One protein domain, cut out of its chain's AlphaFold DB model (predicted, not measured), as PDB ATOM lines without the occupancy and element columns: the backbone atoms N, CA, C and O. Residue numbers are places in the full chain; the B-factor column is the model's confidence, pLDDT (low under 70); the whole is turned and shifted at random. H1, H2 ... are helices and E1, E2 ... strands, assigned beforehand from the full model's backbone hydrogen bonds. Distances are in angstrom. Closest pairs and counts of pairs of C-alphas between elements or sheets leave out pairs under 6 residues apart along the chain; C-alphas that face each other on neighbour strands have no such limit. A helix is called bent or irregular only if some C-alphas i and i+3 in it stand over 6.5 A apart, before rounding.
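Overview. This is residues 295 to 479 of the 1085 residues of the protein "Pyruvate, water dikinase" of Candidatus Korarchaeota archaeon (UniProt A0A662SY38). A five-stranded twisted sheet lies between two layers of helices, with H6 and H7 over one face and H1 and H2 over the other. Past one end of the strands, H5 packs on H7 and, with H4 and H8, forms a helical extension away from the sheet, while H3 lies beside the strands. The printed part has 185 residues with eight named helices and five named strands, in the order E1 H1 H2 E2 H3 H4 H5 H6 E3 E4 H7 H8 E5. The sheet runs E1 E2 E5 E3 E4, antiparallel throughout, and the class is mixed, helices and strands. The whole is compact, with a radius of gyration of the C-alphas of 16.5 A and spans of 53 by 35 by 25 A.

Arrangement. The sheet has edge strands E1, residues 295 to 297, and E4, residues 430 to 434, and inner strands E2, residues 329 to 332, E5, residues 472 to 478, and E3, residues 408 to 414. It is only just strongly twisted, its C-alphas lying up to 4.3 A off the best plane. Backbone pairs within hydrogen-bond range are N 296 and O 331 at 2.9 A for E1 and E2, N 332 and O 474 at 2.8 A for E2 and E5, N 411 and O 475 at 2.8 A for E5 and E3, and N 410 and O 431 at 2.8 A for E3 and E4, a hairpin. H7, residues 437 to 452, lies over E3 at a height of 8.1 A over the sheet and runs along the strands, at 25 degrees to E3 on the local plane. With H8, residues 454 to 463, it links E4 to E5 in a split strand-helix-strand unit, two strands running the same way with E3 between them, whose crossover is right-handed. H6, residues 385 to 402, is on the same face as H7 and lies over E2 at a height of 9.2 A. H6 touches H7 with residues 388 to 395 alone, C-alphas 392 and 437 being closest at 5.9 A. On the opposite face, H2, residues 311 to 321, lies over E2 and E5 at a height of 9.6 A. H1, residues 303 to 309, stands up from the sheet on the same face as H2, its line rising 66 degrees; it is irregular, C-alphas 304 and 307 being 7.7 A apart. H3, residues 334 to 343, touches H1, closest at C-alphas 308 and 334, 5.3 A. H5, residues 364 to 380, touches H7 at a shallow tilt of 29 degrees, opposite ways, closest at C-alphas 375 and 449, 4.9 A. H5 touches H8 with residues 364 to 371 alone, C-alphas 367 and 454 being 4.9 A apart and closest. H4, residues 347 to 355, forms a helical hairpin with H5, closest at C-alphas 350 and 374, 5.8 A. Every O i to N i+4 pair is within hydrogen-bond range in H2, H3, H4, H5, H6 and H8; in H7 it is 10 of 12, and in H1 1 of 3, beside 1 of 4 O i to N i+3 pairs.

Along the chain. E1 begins at C-alpha 295 (203.590, 192.151, 83.177). H6 is 25.7 A long, H5 24.5 A, H7 24.2 A, E5 19.7 A and E3 18.8 A. H5 begins at C-alpha 364 (202.279, 217.122, 109.629), and E5 ends at C-alpha 478 (209.656, 184.193, 94.810).

Size, cuts and confidence. The C-alphas of Gly 360 and Gly 403, the two farthest apart, are 54.6 A apart. The printed part has no cut. The link from E3 to E4, residues 415 to 429, is long. The mean pLDDT of the printed part is 83.0, with values under 70 at residues 358 to 364, 416 to 428, 459 and 462 to 470.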
ATOM      1  N   VAL A 295     202.754 193.045  82.371       92.81
ATOM      2  CA  VAL A 295     203.590 192.151  83.177       92.81
ATOM      3  C   VAL A 295     204.757 191.612  82.362       92.81
ATOM      4  O   VAL A 295     204.565 191.011  81.305       92.81
ATOM      5  N   ILE A 296     205.968 191.758  82.901       92.56
ATOM      6  CA  ILE A 296     207.213 191.352  82.248       92.56
ATOM      7  C   ILE A 296     208.002 190.428  83.191       92.56
ATOM      8  O   ILE A 296     208.312 190.830  84.313       92.56
ATOM      9  N   PRO A 297     208.339 189.188  82.787       92.38
ATOM     10  CA  PRO A 297     209.226 188.314  83.559       92.38
ATOM     11  C   PRO A 297     210.594 188.961  83.790       92.38
ATOM     12  O   PRO A 297     211.118 189.606  82.880       92.38
ATOM     13  N   PHE A 298     211.203 188.749  84.961       92.75
ATOM     14  CA  PHE A 298     212.498 189.363  85.275       92.75
ATOM     15  C   PHE A 298     213.588 189.001  84.262       92.75
ATOM     16  O   PHE A 298     214.392 189.856  83.915       92.75
ATOM     17  N   GLU A 299     213.571 187.788  83.698       89.50
ATOM     18  CA  GLU A 299     214.586 187.353  82.729       89.50
ATOM     19  C   GLU A 299     214.517 188.093  81.377       89.50
ATOM     20  O   GLU A 299     215.409 187.936  80.544       89.50
ATOM     21  N   LYS A 300     213.447 188.861  81.126       89.31
ATOM     22  CA  LYS A 300     213.286 189.686  79.918       89.31
ATOM     23  C   LYS A 300     213.653 191.160  80.130       89.31
ATOM     24  O   LYS A 300     213.673 191.898  79.148       89.31
ATOM     25  N   LEU A 301     213.886 191.581  81.370       90.56
ATOM     26  CA  LEU A 301     214.165 192.973  81.714       90.56
ATOM     27  C   LEU A 301     215.654 193.286  81.609       90.56
ATOM     28  O   LEU A 301     216.503 192.417  81.813       90.56
ATOM     29  N   LYS A 302     215.948 194.552  81.332       86.94
ATOM     30  CA  LYS A 302     217.297 195.117  81.331       86.94
ATOM     31  C   LYS A 302     217.347 196.395  82.151       86.94
ATOM     32  O   LYS A 302     216.315 196.997  82.463       86.94
ATOM     33  N   LYS A 303     218.560 196.858  82.445       82.31
ATOM     34  CA  LYS A 303     218.784 198.123  83.157       82.31
ATOM     35  C   LYS A 303     218.087 199.331  82.504       82.31
ATOM     36  O   LYS A 303     217.657 200.243  83.211       82.31
ATOM     37  N   GLU A 304     217.941 199.346  81.175       84.56
ATOM     38  CA  GLU A 304     217.293 200.448  80.442       84.56
ATOM     39  C   GLU A 304     215.774 200.539  80.673       84.56
ATOM     40  O   GLU A 304     215.180 201.587  80.420       84.56
ATOM     41  N   ASP A 305     215.144 199.488  81.208       88.31
ATOM     42  CA  ASP A 305     213.695 199.431  81.445       88.31
ATOM     43  C   ASP A 305     213.262 200.157  82.738       88.31
ATOM     44  O   ASP A 305     212.111 200.054  83.168       88.31
ATOM     45  N   SER A 306     214.153 200.927  83.370       85.50
ATOM     46  CA  SER A 306     213.905 201.623  84.644       85.50
ATOM     47  C   SER A 306     212.688 202.559  84.621       85.50
ATOM     48  O   SER A 306     211.962 202.642  85.610       85.50
ATOM     49  N   GLN A 307     212.383 203.203  83.488       84.44
ATOM     50  CA  GLN A 307     211.164 204.015  83.336       84.44
ATOM     51  C   GLN A 307     209.879 203.171  83.245       84.44
ATOM     52  O   GLN A 307     208.788 203.644  83.570       84.44
ATOM     53  N   LEU A 308     209.990 201.912  82.812       87.75
ATOM     54  CA  LEU A 308     208.857 201.011  82.620       87.75
ATOM     55  C   LEU A 308     208.547 200.173  83.864       87.75
ATOM     56  O   LEU A 308     207.387 199.865  84.113       87.75
ATOM     57  N   VAL A 309     209.553 199.775  84.644       89.38
ATOM     58  CA  VAL A 309     209.364 198.880  85.805       89.38
ATOM     59  C   VAL A 309     209.913 199.439  87.119       89.38
ATOM     60  O   VAL A 309     209.789 198.793  88.162       89.38
ATOM     61  N   GLY A 310     210.489 200.640  87.088       87.81
ATOM     62  CA  GLY A 310     211.254 201.219  88.187       87.81
ATOM     63  C   GLY A 310     212.666 200.644  88.287       87.81
ATOM     64  O   GLY A 310     212.966 199.574  87.751       87.81
ATOM     65  N   GLY A 311     213.542 201.367  88.978       84.06
ATOM     66  CA  GLY A 311     214.971 201.061  88.988       84.06
ATOM     67  C   GLY A 311     215.346 199.749  89.695       84.06
ATOM     68  O   GLY A 311     216.161 198.986  89.172       84.06
ATOM     69  N   LYS A 312     214.658 199.383  90.790       86.44
ATOM     70  CA  LYS A 312     214.879 198.096  91.482       86.44
ATOM     71  C   LYS A 312     214.580 196.897  90.594       86.44
ATOM     72  O   LYS A 312     215.401 195.990  90.492       86.44
ATOM     73  N   ASN A 313     213.419 196.891  89.940       91.06
ATOM     74  CA  ASN A 313     213.036 195.796  89.048       91.06
ATOM     75  C   ASN A 313     213.943 195.720  87.816       91.06
ATOM     76  O   ASN A 313     214.239 194.617  87.365       91.06
ATOM     77  N   ALA A 314     214.402 196.863  87.292       89.75
ATOM     78  CA  ALA A 314     215.346 196.901  86.177       89.75
ATOM     79  C   ALA A 314     216.707 196.290  86.563       89.75
ATOM     80  O   ALA A 314     217.202 195.420  85.850       89.75
ATOM     81  N   ASN A 315     217.270 196.657  87.722       88.31
ATOM     82  CA  ASN A 315     218.525 196.070  88.224       88.31
ATOM     83  C   ASN A 315     218.380 194.578  88.567       88.31
ATOM     84  O   ASN A 315     219.285 193.779  88.324       88.31
ATOM     85  N   LEU A 316     217.234 194.178  89.119       89.56
ATOM     86  CA  LEU A 316     216.958 192.776  89.425       89.56
ATOM     87  C   LEU A 316     216.796 191.935  88.149       89.56
ATOM     88  O   LEU A 316     217.278 190.805  88.080       89.56
ATOM     89  N   GLY A 317     216.154 192.514  87.134       90.69
ATOM     90  CA  GLY A 317     216.038 191.956  85.794       90.69
ATOM     91  C   GLY A 317     217.386 191.777  85.104       90.69
ATOM     92  O   GLY A 317     217.682 190.689  84.622       90.69
ATOM     93  N   GLU A 318     218.236 192.804  85.160       91.25
ATOM     94  CA  GLU A 318     219.608 192.785  84.641       91.25
ATOM     95  C   GLU A 318     220.426 191.625  85.235       91.25
ATOM     96  O   GLU A 318     221.046 190.851  84.504       91.25
ATOM     97  N   LEU A 319     220.368 191.439  86.561       92.38
ATOM     98  CA  LEU A 319     221.027 190.317  87.236       92.38
ATOM     99  C   LEU A 319     220.468 188.954  86.800       92.38
ATOM    100  O   LEU A 319     221.234 188.021  86.546       92.38
ATOM    101  N   ALA A 320     219.140 188.827  86.716       91.94
ATOM    102  CA  ALA A 320     218.484 187.587  86.307       91.94
ATOM    103  C   ALA A 320     218.816 187.223  84.848       91.94
ATOM    104  O   ALA A 320     219.113 186.066  84.551       91.94
ATOM    105  N   ALA A 321     218.822 188.211  83.947       89.00
ATOM    106  CA  ALA A 321     219.190 188.052  82.543       89.00
ATOM    107  C   ALA A 321     220.674 187.681  82.366       89.00
ATOM    108  O   ALA A 321     221.009 186.898  81.473       89.00
ATOM    109  N   ALA A 322     221.551 188.183  83.241       90.06
ATOM    110  CA  ALA A 322     222.970 187.828  83.284       90.06
ATOM    111  C   ALA A 322     223.249 186.441  83.910       90.06
ATOM    112  O   ALA A 322     224.381 185.962  83.861       90.06
ATOM    113  N   GLY A 323     222.230 185.767  84.456       90.94
ATOM    114  CA  GLY A 323     222.338 184.410  85.000       90.94
ATOM    115  C   GLY A 323     222.802 184.328  86.459       90.94
ATOM    116  O   GLY A 323     223.153 183.240  86.918       90.94
ATOM    117  N   PHE A 324     222.795 185.441  87.200       94.81
ATOM    118  CA  PHE A 324     223.031 185.429  88.647       94.81
ATOM    119  C   PHE A 324     221.875 184.731  89.390       94.81
ATOM    120  O   PHE A 324     220.755 184.684  88.873       94.81
ATOM    121  N   PRO A 325     222.100 184.187  90.606       94.00
ATOM    122  CA  PRO A 325     221.092 183.416  91.336       94.00
ATOM    123  C   PRO A 325     220.031 184.328  91.975       94.00
ATOM    124  O   PRO A 325     219.957 184.497  93.188       94.00
ATOM    125  N   VAL A 326     219.202 184.943  91.139       94.69
ATOM    126  CA  VAL A 326     218.077 185.790  91.543       94.69
ATOM    127  C   VAL A 326     216.823 184.922  91.684       94.69
ATOM    128  O   VAL A 326     216.549 184.104  90.799       94.69
ATOM    129  N   PRO A 327     216.022 185.067  92.758       94.19
ATOM    130  CA  PRO A 327     214.750 184.366  92.852       94.19
ATOM    131  C   PRO A 327     213.825 184.734  91.677       94.19
ATOM    132  O   PRO A 327     213.667 185.923  91.378       94.19
ATOM    133  N   PRO A 328     213.208 183.745  91.010       93.38
ATOM    134  CA  PRO A 328     212.366 183.966  89.841       93.38
ATOM    135  C   PRO A 328     211.138 184.814  90.181       93.38
ATOM    136  O   PRO A 328     210.590 184.747  91.281       93.38
ATOM    137  N   GLY A 329     210.674 185.592  89.209       94.88
ATOM    138  CA  GLY A 329     209.551 186.499  89.394       94.88
ATOM    139  C   GLY A 329     209.242 187.323  88.152       94.88
ATOM    140  O   GLY A 329     209.721 187.031  87.053       94.88
ATOM    141  N   PHE A 330     208.413 188.343  88.329       95.25
ATOM    142  CA  PHE A 330     207.995 189.252  87.268       95.25
ATOM    143  C   PHE A 330     207.763 190.664  87.808       95.25
ATOM    144  O   PHE A 330     207.415 190.851  88.972       95.25
ATOM    145  N   ALA A 331     207.916 191.661  86.943       95.88
ATOM    146  CA  ALA A 331     207.563 193.043  87.216       95.88
ATOM    147  C   ALA A 331     206.193 193.378  86.620       95.88
ATOM    148  O   ALA A 331     205.888 193.033  85.478       95.88
ATOM    149  N   ILE A 332     205.385 194.093  87.391       96.12
ATOM    150  CA  ILE A 332     204.188 194.798  86.947       96.12
ATOM    151  C   ILE A 332     204.631 196.206  86.542       96.12
ATOM    152  O   ILE A 332     205.322 196.882  87.311       96.12
ATOM    153  N   THR A 333     204.280 196.629  85.333       94.31
ATOM    154  CA  THR A 333     204.810 197.856  84.723       94.31
ATOM    155  C   THR A 333     204.183 199.131  85.299       94.31
ATOM    156  O   THR A 333     203.079 199.125  85.844       94.31
ATOM    157  N   SER A 334     204.859 200.265  85.124       90.94
ATOM    158  CA  SER A 334     204.324 201.605  85.387       90.94
ATOM    159  C   SER A 334     203.062 201.890  84.563       90.94
ATOM    160  O   SER A 334     202.125 202.510  85.061       90.94
ATOM    161  N   LYS A 335     202.970 201.339  83.346       89.50
ATOM    162  CA  LYS A 335     201.759 201.394  82.511       89.50
ATOM    163  C   LYS A 335     200.562 200.682  83.135       89.50
ATOM    164  O   LYS A 335     199.436 201.154  83.011       89.50
ATOM    165  N   ALA A 336     200.777 199.553  83.813       91.12
ATOM    166  CA  ALA A 336     199.706 198.867  84.535       91.12
ATOM    167  C   ALA A 336     199.143 199.730  85.676       91.12
ATOM    168  O   ALA A 336     197.931 199.729  85.904       91.12
ATOM    169  N   TYR A 337     200.000 200.500  86.351       92.44
ATOM    170  CA  TYR A 337     199.578 201.473  87.357       92.44
ATOM    171  C   TYR A 337     198.753 202.619  86.748       92.44
ATOM    172  O   TYR A 337     197.660 202.908  87.240       92.44
ATOM    173  N   GLU A 338     199.209 203.221  85.646       88.88
ATOM    174  CA  GLU A 338     198.438 204.249  84.926       88.88
ATOM    175  C   GLU A 338     197.070 203.722  84.477       88.88
ATOM    176  O   GLU A 338     196.033 204.330  84.753       88.88
ATOM    177  N   TYR A 339     197.055 202.538  83.857       89.25
ATOM    178  CA  TYR A 339     195.834 201.882  83.397       89.25
ATOM    179  C   TYR A 339     194.852 201.628  84.547       89.25
ATOM    180  O   TYR A 339     193.644 201.834  84.394       89.25
ATOM    181  N   PHE A 340     195.357 201.217  85.715       92.44
ATOM    182  CA  PHE A 340     194.552 201.053  86.920       92.44
ATOM    183  C   PHE A 340     193.914 202.375  87.363       92.44
ATOM    184  O   PHE A 340     192.701 202.398  87.581       92.44
ATOM    185  N   LEU A 341     194.680 203.469  87.457       89.12
ATOM    186  CA  LEU A 341     194.159 204.779  87.871       89.12
ATOM    187  C   LEU A 341     193.085 205.318  86.915       89.12
ATOM    188  O   LEU A 341     192.080 205.878  87.361       89.12
ATOM    189  N   GLU A 342     193.293 205.149  85.608       85.94
ATOM    190  CA  GLU A 342     192.393 205.662  84.572       85.94
ATOM    191  C   GLU A 342     191.104 204.848  84.470       85.94
ATOM    192  O   GLU A 342     190.009 205.412  84.501       85.94
ATOM    193  N   LYS A 343     191.199 203.515  84.389       85.06
ATOM    194  CA  LYS A 343     190.018 202.659  84.192       85.06
ATOM    195  C   LYS A 343     189.159 202.494  85.435       85.06
ATOM    196  O   LYS A 343     187.965 202.247  85.295       85.06
ATOM    197  N   SER A 344     189.734 202.642  86.628       84.75
ATOM    198  CA  SER A 344     188.960 202.664  87.877       84.75
ATOM    199  C   SER A 344     188.320 204.033  88.158       84.75
ATOM    200  O   SER A 344     187.525 204.154  89.089       84.75
ATOM    201  N   GLY A 345     188.642 205.068  87.368       84.38
ATOM    202  CA  GLY A 345     188.110 206.422  87.543       84.38
ATOM    203  C   GLY A 345     188.606 207.132  88.807       84.38
ATOM    204  O   GLY A 345     188.015 208.127  89.221       84.38
ATOM    205  N   ILE A 346     189.673 206.635  89.448       87.56
ATOM    206  CA  ILE A 346     190.183 207.214  90.700       87.56
ATOM    207  C   ILE A 346     191.221 208.316  90.483       87.56
ATOM    208  O   ILE A 346     191.456 209.081  91.416       87.56
ATOM    209  N   LYS A 347     191.794 208.450  89.276       85.94
ATOM    210  CA  LYS A 347     192.802 209.478  88.938       85.94
ATOM    211  C   LYS A 347     192.358 210.887  89.353       85.94
ATOM    212  O   LYS A 347     193.029 211.537  90.148       85.94
ATOM    213  N   GLU A 348     191.172 211.312  88.914       85.00
ATOM    214  CA  GLU A 348     190.611 212.628  89.261       85.00
ATOM    215  C   GLU A 348     190.319 212.775  90.761       85.00
ATOM    216  O   GLU A 348     190.443 213.860  91.328       85.00
ATOM    217  N   ARG A 349     189.909 211.686  91.421       87.38
ATOM    218  CA  ARG A 349     189.593 211.698  92.853       87.38
ATOM    219  C   ARG A 349     190.856 211.859  93.695       87.38
ATOM    220  O   ARG A 349     190.822 212.606  94.663       87.38
ATOM    221  N   VAL A 350     191.945 211.188  93.321       87.06
ATOM    222  CA  VAL A 350     193.255 211.346  93.968       87.06
ATOM    223  C   VAL A 350     193.772 212.773  93.775       87.06
ATOM    224  O   VAL A 350     194.156 213.394  94.762       87.06
ATOM    225  N   GLY A 351     193.686 213.320  92.555       85.44
ATOM    226  CA  GLY A 351     194.073 214.708  92.264       85.44
ATOM    227  C   GLY A 351     193.346 215.727  93.146       85.44
ATOM    228  O   GLY A 351     193.989 216.524  93.822       85.44
ATOM    229  N   LYS A 352     192.014 215.622  93.258       87.06
ATOM    230  CA  LYS A 352     191.214 216.509  94.126       87.06
ATOM    231  C   LYS A 352     191.608 216.435  95.599       87.06
ATOM    232  O   LYS A 352     191.624 217.459  96.262       87.06
ATOM    233  N   ILE A 353     191.910 215.241  96.118       88.06
ATOM    234  CA  ILE A 353     192.310 215.085  97.526       88.06
ATOM    235  C   ILE A 353     193.700 215.701  97.766       88.06
ATOM    236  O   ILE A 353     193.942 216.240  98.841       88.06
ATOM    237  N   LEU A 354     194.603 215.656  96.777       84.62
ATOM    238  CA  LEU A 354     195.917 216.307  96.859       84.62
ATOM    239  C   LEU A 354     195.812 217.840  96.853       84.62
ATOM    240  O   LEU A 354     196.552 218.494  97.577       84.62
ATOM    241  N   GLU A 355     194.866 218.418  96.108       84.19
ATOM    242  CA  GLU A 355     194.619 219.873  96.090       84.19
ATOM    243  C   GLU A 355     194.128 220.434  97.438       84.19
ATOM    244  O   GLU A 355     194.196 221.641  97.668       84.19
ATOM    245  N   GLU A 356     193.637 219.579  98.341       82.31
ATOM    246  CA  GLU A 356     193.191 219.982  99.679       82.31
ATOM    247  C   GLU A 356     194.358 220.278 100.642       82.31
ATOM    248  O   GLU A 356     194.123 220.803 101.734       82.31
ATOM    249  N   ILE A 357     195.608 219.969 100.265       75.56
ATOM    250  CA  ILE A 357     196.795 220.282 101.070       75.56
ATOM    251  C   ILE A 357     197.029 221.808 101.047       75.56
ATOM    252  O   ILE A 357     197.228 222.391  99.976       75.56
ATOM    253  N   PRO A 358     197.022 222.503 102.202       64.12
ATOM    254  CA  PRO A 358     197.262 223.941 102.237       64.12
ATOM    255  C   PRO A 358     198.687 224.268 101.772       64.12
ATOM    256  O   PRO A 358     199.661 223.752 102.321       64.12
ATOM    257  N   ARG A 359     198.825 225.165 100.787       55.09
ATOM    258  CA  ARG A 359     200.137 225.605 100.278       55.09
ATOM    259  C   ARG A 359     200.987 226.188 101.414       55.09
ATOM    260  O   ARG A 359     200.606 227.191 102.011       55.09
ATOM    261  N   GLY A 360     202.144 225.577 101.674       52.12
ATOM    262  CA  GLY A 360     203.073 226.008 102.725       52.12
ATOM    263  C   GLY A 360     202.736 225.502 104.132       52.12
ATOM    264  O   GLY A 360     203.193 226.096 105.105       52.12
ATOM    265  N   ALA A 361     201.930 224.445 104.269       44.84
ATOM    266  CA  ALA A 361     201.620 223.871 105.573       44.84
ATOM    267  C   ALA A 361     202.873 223.289 106.258       44.84
ATOM    268  O   ALA A 361     203.373 222.232 105.888       44.84
ATOM    269  N   GLU A 362     203.311 223.923 107.347       51.53
ATOM    270  CA  GLU A 362     204.247 223.350 108.331       51.53
ATOM    271  C   GLU A 362     203.570 222.303 109.251       51.53
ATOM    272  O   GLU A 362     204.090 221.992 110.318       51.53
ATOM    273  N   ALA A 363     202.394 221.775 108.878       58.28
ATOM    274  CA  ALA A 363     201.534 220.947 109.730       58.28
ATOM    275  C   ALA A 363     201.510 219.467 109.275       58.28
ATOM    276  O   ALA A 363     200.831 219.139 108.293       58.28
ATOM    277  N   PRO A 364     202.208 218.548 109.972       65.00
ATOM    278  CA  PRO A 364     202.279 217.122 109.629       65.00
ATOM    279  C   PRO A 364     200.922 216.398 109.585       65.00
ATOM    280  O   PRO A 364     200.759 215.429 108.839       65.00
ATOM    281  N   GLU A 365     199.933 216.858 110.354       73.19
ATOM    282  CA  GLU A 365     198.624 216.213 110.489       73.19
ATOM    283  C   GLU A 365     197.797 216.284 109.194       73.19
ATOM    284  O   GLU A 365     197.071 215.341 108.868       73.19
ATOM    285  N   ALA A 366     197.945 217.362 108.414       74.75
ATOM    286  CA  ALA A 366     197.246 217.530 107.138       74.75
ATOM    287  C   ALA A 366     197.697 216.483 106.104       74.75
ATOM    288  O   ALA A 366     196.870 215.854 105.440       74.75
ATOM    289  N   TYR A 367     199.006 216.222 106.031       79.06
ATOM    290  CA  TYR A 367     199.581 215.202 105.153       79.06
ATOM    291  C   TYR A 367     199.164 213.785 105.554       79.06
ATOM    292  O   TYR A 367     198.948 212.940 104.684       79.06
ATOM    293  N   GLN A 368     199.021 213.512 106.855       81.50
ATOM    294  CA  GLN A 368     198.556 212.211 107.342       81.50
ATOM    295  C   GLN A 368     197.098 211.937 106.958       81.50
ATOM    296  O   GLN A 368     196.779 210.827 106.528       81.50
ATOM    297  N   GLU A 369     196.217 212.932 107.079       84.12
ATOM    298  CA  GLU A 369     194.805 212.790 106.707       84.12
ATOM    299  C   GLU A 369     194.630 212.591 105.195       84.12
ATOM    300  O   GLU A 369     193.936 211.668 104.759       84.12
ATOM    301  N   VAL A 370     195.312 213.412 104.390       86.56
ATOM    302  CA  VAL A 370     195.303 213.307 102.924       86.56
ATOM    303  C   VAL A 370     195.875 211.965 102.463       86.56
ATOM    304  O   VAL A 370     195.256 211.279 101.646       86.56
ATOM    305  N   SER A 371     197.000 211.541 103.046       88.12
ATOM    306  CA  SER A 371     197.602 210.232 102.786       88.12
ATOM    307  C   SER A 371     196.621 209.091 103.056       88.12
ATOM    308  O   SER A 371     196.420 208.244 102.184       88.12
ATOM    309  N   ARG A 372     195.955 209.094 104.221       90.69
ATOM    310  CA  ARG A 372     194.981 208.054 104.590       90.69
ATOM    311  C   ARG A 372     193.845 207.971 103.573       90.69
ATOM    312  O   ARG A 372     193.562 206.895 103.056       90.69
ATOM    313  N   ARG A 373     193.257 209.116 103.211       92.06
ATOM    314  CA  ARG A 373     192.143 209.185 102.251       92.06
ATOM    315  C   ARG A 373     192.533 208.704 100.856       92.06
ATOM    316  O   ARG A 373     191.756 207.987 100.229       92.06
ATOM    317  N   ILE A 374     193.708 209.088 100.355       90.62
ATOM    318  CA  ILE A 374     194.182 208.641  99.035       90.62
ATOM    319  C   ILE A 374     194.451 207.137  99.046       90.62
ATOM    320  O   ILE A 374     194.040 206.432  98.121       90.62
ATOM    321  N   ARG A 375     195.102 206.636 100.100       91.81
ATOM    322  CA  ARG A 375     195.367 205.206 100.251       91.81
ATOM    323  C   ARG A 375     194.083 204.394 100.280       91.81
ATOM    324  O   ARG A 375     193.975 203.444  99.513       91.81
ATOM    325  N   ASP A 376     193.087 204.821 101.054       92.81
ATOM    326  CA  ASP A 376     191.779 204.163 101.100       92.81
ATOM    327  C   ASP A 376     191.118 204.117  99.715       92.81
ATOM    328  O   ASP A 376     190.552 203.093  99.328       92.81
ATOM    329  N   VAL A 377     191.216 205.195  98.925       93.31
ATOM    330  CA  VAL A 377     190.681 205.242  97.551       93.31
ATOM    331  C   VAL A 377     191.367 204.223  96.639       93.31
ATOM    332  O   VAL A 377     190.682 203.531  95.887       93.31
ATOM    333  N   ILE A 378     192.692 204.105  96.710       92.75
ATOM    334  CA  ILE A 378     193.468 203.166  95.886       92.75
ATOM    335  C   ILE A 378     193.231 201.718  96.332       92.75
ATOM    336  O   ILE A 378     192.982 200.840  95.507       92.75
ATOM    337  N   GLU A 379     193.282 201.461  97.637       93.88
ATOM    338  CA  GLU A 379     193.178 200.117  98.207       93.88
ATOM    339  C   GLU A 379     191.753 199.548  98.073       93.88
ATOM    340  O   GLU A 379     191.597 198.343  97.848       93.88
ATOM    341  N   SER A 380     190.716 200.393  98.112       92.06
ATOM    342  CA  SER A 380     189.315 199.975  97.924       92.06
ATOM    343  C   SER A 380     188.862 199.887  96.462       92.06
ATOM    344  O   SER A 380     187.826 199.276  96.190       92.06
ATOM    345  N   ALA A 381     189.619 200.441  95.511       92.44
ATOM    346  CA  ALA A 381     189.247 200.410  94.100       92.44
ATOM    347  C   ALA A 381     189.263 198.984  93.516       92.44
ATOM    348  O   ALA A 381     190.124 198.145  93.826       92.44
ATOM    349  N   GLU A 382     188.287 198.708  92.644       90.44
ATOM    350  CA  GLU A 382     188.215 197.456  91.894       90.44
ATOM    351  C   GLU A 382     189.240 197.487  90.754       90.44
ATOM    352  O   GLU A 382     189.245 198.390  89.916       90.44
ATOM    353  N   MET A 383     190.133 196.497  90.727       90.12
ATOM    354  CA  MET A 383     191.137 196.386  89.673       90.12
ATOM    355  C   MET A 383     190.474 195.962  88.353       90.12
ATOM    356  O   MET A 383     189.736 194.970  88.358       90.12
ATOM    357  N   PRO A 384     190.764 196.640  87.222       88.38
ATOM    358  CA  PRO A 384     190.275 196.236  85.907       88.38
ATOM    359  C   PRO A 384     190.542 194.755  85.634       88.38
ATOM    360  O   PRO A 384     191.618 194.234  85.947       88.38
ATOM    361  N   ARG A 385     189.554 194.063  85.057       81.44
ATOM    362  CA  ARG A 385     189.574 192.597  84.924       81.44
ATOM    363  C   ARG A 385     190.760 192.109  84.101       81.44
ATOM    364  O   ARG A 385     191.347 191.085  84.438       81.44
ATOM    365  N   GLU A 386     191.118 192.838  83.052       79.69
ATOM    366  CA  GLU A 386     192.226 192.513  82.154       79.69
ATOM    367  C   GLU A 386     193.559 192.554  82.909       79.69
ATOM    368  O   GLU A 386     194.335 191.601  82.852       79.69
ATOM    369  N   LEU A 387     193.771 193.611  83.699       85.75
ATOM    370  CA  LEU A 387     194.965 193.793  84.519       85.75
ATOM    371  C   LEU A 387     195.057 192.741  85.634       85.75
ATOM    372  O   LEU A 387     196.090 192.091  85.797       85.75
ATOM    373  N   LYS A 388     193.950 192.510  86.354       88.38
ATOM    374  CA  LYS A 388     193.868 191.474  87.394       88.38
ATOM    375  C   LYS A 388     194.212 190.092  86.833       88.38
ATOM    376  O   LYS A 388     194.975 189.347  87.444       88.38
ATOM    377  N   ASN A 389     193.677 189.758  85.658       82.81
ATOM    378  CA  ASN A 389     193.937 188.478  85.005       82.81
ATOM    379  C   ASN A 389     195.393 188.341  84.547       82.81
ATOM    380  O   ASN A 389     195.952 187.256  84.699       82.81
ATOM    381  N   ALA A 390     196.018 189.406  84.033       84.38
ATOM    382  CA  ALA A 390     197.430 189.388  83.644       84.38
ATOM    383  C   ALA A 390     198.349 189.094  84.845       84.38
ATOM    384  O   ALA A 390     199.200 188.206  84.773       84.38
ATOM    385  N   ILE A 391     198.117 189.761  85.984       90.69
ATOM    386  CA  ILE A 391     198.892 189.556  87.222       90.69
ATOM    387  C   ILE A 391     198.709 188.128  87.762       90.69
ATOM    388  O   ILE A 391     199.689 187.436  88.044       90.69
ATOM    389  N   ILE A 392     197.463 187.648  87.856       91.12
ATOM    390  CA  ILE A 392     197.162 186.285  88.332       91.12
ATOM    391  C   ILE A 392     197.749 185.227  87.388       91.12
ATOM    392  O   ILE A 392     198.286 184.215  87.837       91.12
ATOM    393  N   SER A 393     197.662 185.445  86.074       85.31
ATOM    394  CA  SER A 393     198.231 184.549  85.064       85.31
ATOM    395  C   SER A 393     199.747 184.421  85.225       85.31
ATOM    396  O   SER A 393     200.267 183.301  85.225       85.31
ATOM    397  N   ALA A 394     200.448 185.539  85.443       88.62
ATOM    398  CA  ALA A 394     201.885 185.550  85.692       88.62
ATOM    399  C   ALA A 394     202.261 184.822  86.994       88.62
ATOM    400  O   ALA A 394     203.150 183.969  86.980       88.62
ATOM    401  N   TYR A 395     201.530 185.062  88.089       92.38
ATOM    402  CA  TYR A 395     201.731 184.358  89.362       92.38
ATOM    403  C   TYR A 395     201.499 182.849  89.244       92.38
ATOM    404  O   TYR A 395     202.352 182.048  89.622       92.38
ATOM    405  N   ARG A 396     200.395 182.425  88.622       90.25
ATOM    406  CA  ARG A 396     200.140 180.998  88.366       90.25
ATOM    407  C   ARG A 396     201.176 180.393  87.415       90.25
ATOM    408  O   ARG A 396     201.529 179.223  87.563       90.25
ATOM    409  N   GLY A 397     201.681 181.174  86.460       87.31
ATOM    410  CA  GLY A 397     202.807 180.807  85.601       87.31
ATOM    411  C   GLY A 397     204.081 180.526  86.398       87.31
ATOM    412  O   GLY A 397     204.704 179.485  86.186       87.31
ATOM    413  N   LEU A 398     204.409 181.392  87.361       89.94
ATOM    414  CA  LEU A 398     205.515 181.202  88.301       89.94
ATOM    415  C   LEU A 398     205.324 179.930  89.145       89.94
ATOM    416  O   LEU A 398     206.225 179.090  89.189       89.94
ATOM    417  N   CYS A 399     204.134 179.724  89.718       89.62
ATOM    418  CA  CYS A 399     203.803 178.509  90.474       89.62
ATOM    419  C   CYS A 399     203.983 177.233  89.634       89.62
ATOM    420  O   CYS A 399     204.556 176.247  90.095       89.62
ATOM    421  N   ARG A 400     203.536 177.244  88.369       89.94
ATOM    422  CA  ARG A 400     203.720 176.108  87.449       89.94
ATOM    423  C   ARG A 400     205.188 175.856  87.126       89.94
ATOM    424  O   ARG A 400     205.602 174.701  87.144       89.94
ATOM    425  N   LYS A 401     205.965 176.911  86.855       86.25
ATOM    426  CA  LYS A 401     207.411 176.814  86.576       86.25
ATOM    427  C   LYS A 401     208.158 176.158  87.741       86.25
ATOM    428  O   LYS A 401     209.087 175.393  87.507       86.25
ATOM    429  N   LEU A 402     207.720 176.421  88.972       86.50
ATOM    430  CA  LEU A 402     208.323 175.895  90.199       86.50
ATOM    431  C   LEU A 402     207.654 174.614  90.728       86.50
ATOM    432  O   LEU A 402     208.104 174.058  91.726       86.50
ATOM    433  N   GLY A 403     206.593 174.131  90.073       87.00
ATOM    434  CA  GLY A 403     205.888 172.898  90.436       87.00
ATOM    435  C   GLY A 403     205.134 172.944  91.771       87.00
ATOM    436  O   GLY A 403     204.697 171.903  92.257       87.00
ATOM    437  N   ARG A 404     204.979 174.125  92.377       89.88
ATOM    438  CA  ARG A 404     204.282 174.329  93.653       89.88
ATOM    439  C   ARG A 404     203.697 175.729  93.726       89.88
ATOM    440  O   ARG A 404     204.166 176.645  93.060       89.88
ATOM    441  N   GLU A 405     202.701 175.904  94.579       88.62
ATOM    442  CA  GLU A 405     202.274 177.245  94.956       88.62
ATOM    443  C   GLU A 405     203.385 177.928  95.769       88.62
ATOM    444  O   GLU A 405     203.957 177.320  96.682       88.62
ATOM    445  N   VAL A 406     203.727 179.166  95.412       91.56
ATOM    446  CA  VAL A 406     204.875 179.877  95.983       91.56
ATOM    447  C   VAL A 406     204.445 181.083  96.800       91.56
ATOM    448  O   VAL A 406     203.556 181.825  96.408       91.56
ATOM    449  N   TYR A 407     205.111 181.295  97.930       94.25
ATOM    450  CA  TYR A 407     205.067 182.583  98.610       94.25
ATOM    451  C   TYR A 407     205.876 183.588  97.793       94.25
ATOM    452  O   TYR A 407     206.940 183.235  97.278       94.25
ATOM    453  N   VAL A 408     205.396 184.823  97.693       95.19
ATOM    454  CA  VAL A 408     206.073 185.899  96.965       95.19
ATOM    455  C   VAL A 408     206.308 187.121  97.848       95.19
ATOM    456  O   VAL A 408     205.543 187.402  98.772       95.19
ATOM    457  N   ALA A 409     207.392 187.836  97.566       93.25
ATOM    458  CA  ALA A 409     207.607 189.204  98.004       93.25
ATOM    459  C   ALA A 409     207.046 190.154  96.940       93.25
ATOM    460  O   ALA A 409     207.389 190.042  95.762       93.25
ATOM    461  N   VAL A 410     206.197 191.087  97.363       94.19
ATOM    462  CA  VAL A 410     205.637 192.146  96.517       94.19
ATOM    463  C   VAL A 410     206.317 193.455  96.909       94.19
ATOM    464  O   VAL A 410     206.159 193.936  98.034       94.19
ATOM    465  N   ARG A 411     207.147 193.979  96.007       90.69
ATOM    466  CA  ARG A 411     208.083 195.082  96.254       90.69
ATOM    467  C   ARG A 411     207.755 196.274  95.368       90.69
ATOM    468  O   ARG A 411     207.571 196.133  94.161       90.69
ATOM    469  N   SER A 412     207.721 197.452  95.967       89.00
ATOM    470  CA  SER A 412     207.625 198.725  95.258       89.00
ATOM    471  C   SER A 412     208.933 199.043  94.519       89.00
ATOM    472  O   SER A 412     210.028 198.789  95.026       89.00
ATOM    473  N   SER A 413     208.804 199.555  93.295       87.31
ATOM    474  CA  SER A 413     209.909 199.943  92.419       87.31
ATOM    475  C   SER A 413     209.488 201.196  91.651       87.31
ATOM    476  O   SER A 413     208.883 201.118  90.576       87.31
ATOM    477  N   ALA A 414     209.738 202.373  92.229       82.31
ATOM    478  CA  ALA A 414     209.336 203.626  91.592       82.31
ATOM    479  C   ALA A 414     210.320 204.048  90.494       82.31
ATOM    480  O   ALA A 414     211.526 203.817  90.575       82.31
ATOM    481  N   THR A 415     209.802 204.732  89.477       76.38
ATOM    482  CA  THR A 415     210.597 205.276  88.357       76.38
ATOM    483  C   THR A 415     211.591 206.362  88.783       76.38
ATOM    484  O   THR A 415     212.600 206.564  88.117       76.38
ATOM    485  N   ALA A 416     211.337 207.028  89.914       62.38
ATOM    486  CA  ALA A 416     212.162 208.109  90.455       62.38
ATOM    487  C   ALA A 416     213.039 207.695  91.657       62.38
ATOM    488  O   ALA A 416     213.697 208.551  92.241       62.38
ATOM    489  N   GLU A 417     213.036 206.415  92.053       56.97
ATOM    490  CA  GLU A 417     213.708 205.938  93.275       56.97
ATOM    491  C   GLU A 417     215.246 205.982  93.201       56.97
ATOM    492  O   GLU A 417     215.889 206.183  94.229       56.97
ATOM    493  N   ASP A 418     215.810 205.879  91.991       48.06
ATOM    494  CA  ASP A 418     217.257 205.808  91.725       48.06
ATOM    495  C   ASP A 418     217.843 207.105  91.120       48.06
ATOM    496  O   ASP A 418     218.942 207.104  90.560       48.06
ATOM    497  N   LEU A 419     217.131 208.239  91.203       46.72
ATOM    498  CA  LEU A 419     217.707 209.528  90.806       46.72
ATOM    499  C   LEU A 419     218.852 209.889  91.765       46.72
ATOM    500  O   LEU A 419     218.663 209.940  92.979       46.72
ATOM    501  N   SER A 420     220.031 210.199  91.217       35.00
ATOM    502  CA  SER A 420     221.284 210.465  91.955       35.00
ATOM    503  C   SER A 420     221.212 211.610  92.979       35.00
ATOM    504  O   SER A 420     222.116 211.767  93.795       35.00
ATOM    505  N   THR A 421     220.138 212.401  92.961       30.88
ATOM    506  CA  THR A 421     219.867 213.524  93.871       30.88
ATOM    507  C   THR A 421     218.675 213.293  94.812       30.88
ATOM    508  O   THR A 421     218.388 214.155  95.649       30.88
ATOM    509  N   ALA A 422     217.967 212.163  94.696       38.59
ATOM    510  CA  ALA A 422     216.752 211.861  95.449       38.59
ATOM    511  C   ALA A 422     216.721 210.389  95.891       38.59
ATOM    512  O   ALA A 422     216.131 209.536  95.235       38.59
ATOM    513  N   SER A 423     217.309 210.095  97.048       35.59
ATOM    514  CA  SER A 423     217.184 208.794  97.700       35.59
ATOM    515  C   SER A 423     215.795 208.657  98.345       35.59
ATOM    516  O   SER A 423     215.551 209.097  99.468       35.59
ATOM    517  N   PHE A 424     214.858 207.990  97.661       48.47
ATOM    518  CA  PHE A 424     213.581 207.544  98.259       48.47
ATOM    519  C   PHE A 424     213.754 206.316  99.183       48.47
ATOM    520  O   PHE A 424     212.772 205.682  99.579       48.47
ATOM    521  N   ALA A 425     214.997 205.982  99.542       37.69
ATOM    522  CA  ALA A 425     215.361 204.791 100.295       37.69
ATOM    523  C   ALA A 425     214.535 204.659 101.589       37.69
ATOM    524  O   ALA A 425     214.463 205.573 102.414       37.69
ATOM    525  N   GLY A 426     213.884 203.502 101.742       48.66
ATOM    526  CA  GLY A 426     213.098 203.145 102.925       48.66
ATOM    527  C   GLY A 426     211.742 203.852 103.069       48.66
ATOM    528  O   GLY A 426     211.137 203.757 104.132       48.66
ATOM    529  N   GLN A 427     211.254 204.577 102.052       51.09
ATOM    530  CA  GLN A 427     209.940 205.248 102.112       51.09
ATOM    531  C   GLN A 427     208.771 204.418 101.564       51.09
ATOM    532  O   GLN A 427     207.617 204.778 101.797       51.09
ATOM    533  N   GLN A 428     209.049 203.345 100.821       61.50
ATOM    534  CA  GLN A 428     208.040 202.573 100.093       61.50
ATOM    535  C   GLN A 428     207.854 201.183 100.708       61.50
ATOM    536  O   GLN A 428     208.799 200.575 101.214       61.50
ATOM    537  N   GLU A 429     206.619 200.686 100.688       71.06
ATOM    538  CA  GLU A 429     206.236 199.474 101.416       71.06
ATOM    539  C   GLU A 429     206.610 198.204 100.627       71.06
ATOM    540  O   GLU A 429     206.496 198.151  99.395       71.06
ATOM    541  N   THR A 430     207.055 197.175 101.355       82.75
ATOM    542  CA  THR A 430     207.309 195.818 100.851       82.75
ATOM    543  C   THR A 430     206.444 194.833 101.624       82.75
ATOM    544  O   THR A 430     206.377 194.888 102.849       82.75
ATOM    545  N   TYR A 431     205.813 193.908 100.908       88.56
ATOM    546  CA  TYR A 431     204.937 192.893 101.477       88.56
ATOM    547  C   TYR A 431     205.566 191.516 101.285       88.56
ATOM    548  O   TYR A 431     205.773 191.069 100.159       88.56
ATOM    549  N   LEU A 432     205.908 190.857 102.390       90.31
ATOM    550  CA  LEU A 432     206.584 189.559 102.394       90.31
ATOM    551  C   LEU A 432     205.596 188.421 102.652       90.31
ATOM    552  O   LEU A 432     204.579 188.615 103.315       90.31
ATOM    553  N   ASN A 433     205.949 187.223 102.184       91.31
ATOM    554  CA  ASN A 433     205.171 185.999 102.382       91.31
ATOM    555  C   ASN A 433     203.709 186.090 101.899       91.31
ATOM    556  O   ASN A 433     202.811 185.522 102.513       91.31
ATOM    557  N   VAL A 434     203.478 186.770 100.778       93.38
ATOM    558  CA  VAL A 434     202.157 186.860 100.141       93.38
ATOM    559  C   VAL A 434     201.859 185.557  99.405       93.38
ATOM    560  O   VAL A 434     202.737 185.047  98.698       93.38
ATOM    561  N   LYS A 435     200.646 185.007  99.544       94.19
ATOM    562  CA  LYS A 435     200.278 183.754  98.873       94.19
ATOM    563  C   LYS A 435     198.853 183.770  98.329       94.19
ATOM    564  O   LYS A 435     197.886 184.051  99.025       94.19
ATOM    565  N   GLY A 436     198.729 183.343  97.078       93.31
ATOM    566  CA  GLY A 436     197.444 183.187  96.404       93.31
ATOM    567  C   GLY A 436     196.983 184.458  95.693       93.31
ATOM    568  O   GLY A 436     197.530 185.546  95.863       93.31
ATOM    569  N   ASP A 437     195.969 184.291  94.848       92.94
ATOM    570  CA  ASP A 437     195.530 185.331  93.914       92.94
ATOM    571  C   ASP A 437     194.976 186.578  94.623       92.94
ATOM    572  O   ASP A 437     195.194 187.698  94.168       92.94
ATOM    573  N   GLU A 438     194.233 186.401  95.717       92.38
ATOM    574  CA  GLU A 438     193.564 187.501  96.423       92.38
ATOM    575  C   GLU A 438     194.561 188.365  97.199       92.38
ATOM    576  O   GLU A 438     194.595 189.581  96.994       92.38
ATOM    577  N   GLU A 439     195.427 187.739  98.005       93.44
ATOM    578  CA  GLU A 439     196.465 188.444  98.764       93.44
ATOM    579  C   GLU A 439     197.455 189.161  97.838       93.44
ATOM    580  O   GLU A 439     197.878 190.278  98.136       93.44
ATOM    581  N   LEU A 440     197.789 188.565  96.684       95.06
ATOM    582  CA  LEU A 440     198.659 189.196  95.692       95.06
ATOM    583  C   LEU A 440     198.066 190.506  95.170       95.06
ATOM    584  O   LEU A 440     198.752 191.525  95.128       95.06
ATOM    585  N   ILE A 441     196.791 190.500  94.783       95.50
ATOM    586  CA  ILE A 441     196.129 191.700  94.255       95.50
ATOM    587  C   ILE A 441     195.997 192.778  95.335       95.50
ATOM    588  O   ILE A 441     196.141 193.966  95.039       95.50
ATOM    589  N   GLU A 442     195.750 192.384  96.585       94.38
ATOM    590  CA  GLU A 442     195.739 193.310  97.717       94.38
ATOM    591  C   GLU A 442     197.122 193.943  97.943       94.38
ATOM    592  O   GLU A 442     197.229 195.169  98.014       94.38
ATOM    593  N   ALA A 443     198.180 193.131  97.978       94.50
ATOM    594  CA  ALA A 443     199.552 193.595  98.157       94.50
ATOM    595  C   ALA A 443     200.006 194.528  97.022       94.50
ATOM    596  O   ALA A 443     200.627 195.555  97.287       94.50
ATOM    597  N   VAL A 444     199.640 194.238  95.766       95.38
ATOM    598  CA  VAL A 444     199.939 195.114  94.617       95.38
ATOM    599  C   VAL A 444     199.277 196.486  94.777       95.38
ATOM    600  O   VAL A 444     199.942 197.509  94.609       95.38
ATOM    601  N   LYS A 445     197.992 196.532  95.160       94.31
ATOM    602  CA  LYS A 445     197.293 197.805  95.410       94.31
ATOM    603  C   LYS A 445     197.920 198.586  96.559       94.31
ATOM    604  O   LYS A 445     198.029 199.805  96.462       94.31
ATOM    605  N   LYS A 446     198.364 197.897  97.610       92.38
ATOM    606  CA  LYS A 446     199.076 198.515  98.731       92.38
ATOM    607  C   LYS A 446     200.452 199.062  98.332       92.38
ATOM    608  O   LYS A 446     200.805 200.172  98.714       92.38
ATOM    609  N   CYS A 447     201.205 198.363  97.481       91.62
ATOM    610  CA  CYS A 447     202.434 198.922  96.904       91.62
ATOM    611  C   CYS A 447     202.153 200.210  96.116       91.62
ATOM    612  O   CYS A 447     202.872 201.195  96.281       91.62
ATOM    613  N   TRP A 448     201.090 200.246  95.308       91.94
ATOM    614  CA  TRP A 448     200.688 201.468  94.603       91.94
ATOM    615  C   TRP A 448     200.198 202.575  95.537       91.94
ATOM    616  O   TRP A 448     200.514 203.740  95.309       91.94
ATOM    617  N   SER A 449     199.466 202.242  96.603       91.00
ATOM    618  CA  SER A 449     199.006 203.227  97.588       91.00
ATOM    619  C   SER A 449     200.168 203.814  98.398       91.00
ATOM    620  O   SER A 449     200.113 204.985  98.777       91.00
ATOM    621  N   SER A 450     201.266 203.062  98.571       88.00
ATOM    622  CA  SER A 450     202.486 203.527  99.245       88.00
ATOM    623  C   SER A 450     203.189 204.692  98.533       88.00
ATOM    624  O   SER A 450     203.935 205.434  99.172       88.00
ATOM    625  N   LEU A 451     202.883 204.956  97.251       85.44
ATOM    626  CA  LEU A 451     203.278 206.218  96.615       85.44
ATOM    627  C   LEU A 451     202.743 207.425  97.385       85.44
ATOM    628  O   LEU A 451     203.368 208.477  97.355       85.44
ATOM    629  N   PHE A 452     201.615 207.303  98.075       87.06
ATOM    630  CA  PHE A 452     200.919 208.398  98.746       87.06
ATOM    631  C   PHE A 452     201.021 208.313 100.269       87.06
ATOM    632  O   PHE A 452     200.105 208.745 100.968       87.06
ATOM    633  N   THR A 453     202.120 207.783 100.819       83.88
ATOM    634  CA  THR A 453     202.414 207.987 102.247       83.88
ATOM    635  C   THR A 453     202.601 209.478 102.544       83.88
ATOM    636  O   THR A 453     203.052 210.237 101.685       83.88
ATOM    637  N   ALA A 454     202.280 209.913 103.767       80.75
ATOM    638  CA  ALA A 454     202.396 211.320 104.167       80.75
ATOM    639  C   ALA A 454     203.797 211.889 103.872       80.75
ATOM    640  O   ALA A 454     203.930 212.981 103.325       80.75
ATOM    641  N   ARG A 455     204.838 211.089 104.136       73.12
ATOM    642  CA  ARG A 455     206.236 211.428 103.852       73.12
ATOM    643  C   ARG A 455     206.523 211.562 102.355       73.12
ATOM    644  O   ARG A 455     207.186 212.517 101.962       73.12
ATOM    645  N   ALA A 456     206.012 210.652 101.525       75.44
ATOM    646  CA  ALA A 456     206.211 210.709 100.077       75.44
ATOM    647  C   ALA A 456     205.474 211.899  99.434       75.44
ATOM    648  O   ALA A 456     205.992 212.511  98.499       75.44
ATOM    649  N   ILE A 457     204.285 212.251  99.939       79.00
ATOM    650  CA  ILE A 457     203.539 213.444  99.510       79.00
ATOM    651  C   ILE A 457     204.320 214.708  99.876       79.00
ATOM    652  O   ILE A 457     204.671 215.471  98.979       79.00
ATOM    653  N   PHE A 458     204.676 214.869 101.155       75.38
ATOM    654  CA  PHE A 458     205.437 216.017 101.653       75.38
ATOM    655  C   PHE A 458     206.767 216.209 100.911       75.38
ATOM    656  O   PHE A 458     207.099 217.312 100.482       75.38
ATOM    657  N   TYR A 459     207.523 215.124 100.707       67.19
ATOM    658  CA  TYR A 459     208.802 215.176 100.002       67.19
ATOM    659  C   TYR A 459     208.649 215.658  98.552       67.19
ATOM    660  O   TYR A 459     209.450 216.466  98.085       67.19
ATOM    661  N   ARG A 460     207.618 215.187  97.836       74.06
ATOM    662  CA  ARG A 460     207.359 215.632  96.458       74.06
ATOM    663  C   ARG A 460     206.944 217.094  96.394       74.06
ATOM    664  O   ARG A 460     207.445 217.788  95.518       74.06
ATOM    665  N   GLU A 461     206.128 217.569  97.331       71.56
ATOM    666  CA  GLU A 461     205.788 218.994  97.408       71.56
ATOM    667  C   GLU A 461     207.021 219.862  97.680       71.56
ATOM    668  O   GLU A 461     207.250 220.832  96.962       71.56
ATOM    669  N   GLN A 462     207.875 219.479  98.640       65.88
ATOM    670  CA  GLN A 462     209.117 220.214  98.921       65.88
ATOM    671  C   GLN A 462     210.073 220.269  97.724       65.88
ATOM    672  O   GLN A 462     210.826 221.230  97.574       65.88
ATOM    673  N   LYS A 463     210.086 219.220  96.897       61.00
ATOM    674  CA  LYS A 463     210.932 219.131  95.700       61.00
ATOM    675  C   LYS A 463     210.265 219.689  94.439       61.00
ATOM    676  O   LYS A 463     210.923 219.728  93.405       61.00
ATOM    677  N   GLY A 464     208.998 220.106  94.513       60.19
ATOM    678  CA  GLY A 464     208.231 220.587  93.363       60.19
ATOM    679  C   GLY A 464     207.922 219.506  92.320       60.19
ATOM    680  O   GLY A 464     207.688 219.828  91.159       60.19
ATOM    681  N   PHE A 465     207.937 218.221  92.694       63.84
ATOM    682  CA  PHE A 465     207.567 217.142  91.778       63.84
ATOM    683  C   PHE A 465     206.047 217.052  91.649       63.84
ATOM    684  O   PHE A 465     205.348 216.858  92.647       63.84
ATOM    685  N   LEU A 466     205.530 217.100  90.418       65.00
ATOM    686  CA  LEU A 466     204.116 216.828  90.163       65.00
ATOM    687  C   LEU A 466     203.790 215.390  90.584       65.00
ATOM    688  O   LEU A 466     204.428 214.436  90.132       65.00
ATOM    689  N   HIS A 467     202.770 215.223  91.429       66.81
ATOM    690  CA  HIS A 467     202.348 213.909  91.929       66.81
ATOM    691  C   HIS A 467     201.987 212.921  90.809       66.81
ATOM    692  O   HIS A 467     202.144 211.717  90.980       66.81
ATOM    693  N   GLU A 468     201.557 213.437  89.659       60.28
ATOM    694  CA  GLU A 468     201.145 212.672  88.480       60.28
ATOM    695  C   GLU A 468     202.321 212.140  87.646       60.28
ATOM    696  O   GLU A 468     202.131 211.239  86.836       60.28
ATOM    697  N   GLN A 469     203.536 212.671  87.836       64.12
ATOM    698  CA  GLN A 469     204.724 212.277  87.065       64.12
ATOM    699  C   GLN A 469     205.482 211.091  87.678       64.12
ATOM    700  O   GLN A 469     206.342 210.506  87.022       64.12
ATOM    701  N   VAL A 470     205.191 210.725  88.932       69.75
ATOM    702  CA  VAL A 470     205.882 209.624  89.614       69.75
ATOM    703  C   VAL A 470     205.097 208.332  89.429       69.75
ATOM    704  O   VAL A 470     204.114 208.074  90.120       69.75
ATOM    705  N   LEU A 471     205.572 207.495  88.509       82.75
ATOM    706  CA  LEU A 471     204.987 206.184  88.245       82.75
ATOM    707  C   LEU A 471     205.661 205.087  89.077       82.75
ATOM    708  O   LEU A 471     206.853 205.175  89.399       82.75
ATOM    709  N   MET A 472     204.908 204.027  89.374       86.94
ATOM    710  CA  MET A 472     205.353 202.899  90.196       86.94
ATOM    711  C   MET A 472     205.204 201.572  89.454       86.94
ATOM    712  O   MET A 472     204.091 201.167  89.116       86.94
ATOM    713  N   GLY A 473     206.324 200.873  89.266       91.56
ATOM    714  CA  GLY A 473     206.327 199.444  88.981       91.56
ATOM    715  C   GLY A 473     206.261 198.624  90.273       91.56
ATOM    716  O   GLY A 473     206.556 199.117  91.362       91.56
ATOM    717  N   VAL A 474     205.873 197.354  90.168       94.69
ATOM    718  CA  VAL A 474     205.800 196.438  91.322       94.69
ATOM    719  C   VAL A 474     206.480 195.122  90.977       94.69
ATOM    720  O   VAL A 474     206.090 194.451  90.030       94.69
ATOM    721  N   GLY A 475     207.512 194.753  91.728       94.88
ATOM    722  CA  GLY A 475     208.184 193.464  91.593       94.88
ATOM    723  C   GLY A 475     207.451 192.385  92.380       94.88
ATOM    724  O   GLY A 475     207.202 192.560  93.570       94.88
ATOM    725  N   VAL A 476     207.126 191.265  91.738       96.12
ATOM    726  CA  VAL A 476     206.576 190.064  92.377       96.12
ATOM    727  C   VAL A 476     207.610 188.954  92.246       96.12
ATOM    728  O   VAL A 476     207.821 188.405  91.165       96.12
ATOM    729  N   GLN A 477     208.276 188.644  93.351       95.19
ATOM    730  CA  GLN A 477     209.442 187.765  93.388       95.19
ATOM    731  C   GLN A 477     209.191 186.552  94.284       95.19
ATOM    732  O   GLN A 477     208.581 186.702  95.336       95.19
ATOM    733  N   GLU A 478     209.673 185.360  93.916       94.94
ATOM    734  CA  GLU A 478     209.656 184.193  94.810       94.94
ATOM    735  C   GLU A 478     210.298 184.541  96.163       94.94
ATOM    736  O   GLU A 478     211.428 185.027  96.236       94.94
ATOM    737  N   MET A 479     209.575 184.266  97.247       93.44
ATOM    738  CA  MET A 479     210.063 184.487  98.598       93.44
ATOM    739  C   MET A 479     211.066 183.400  98.988       93.44
ATOM    740  O   MET A 479     210.725 182.214  99.037       93.44
TER     741      MET A 479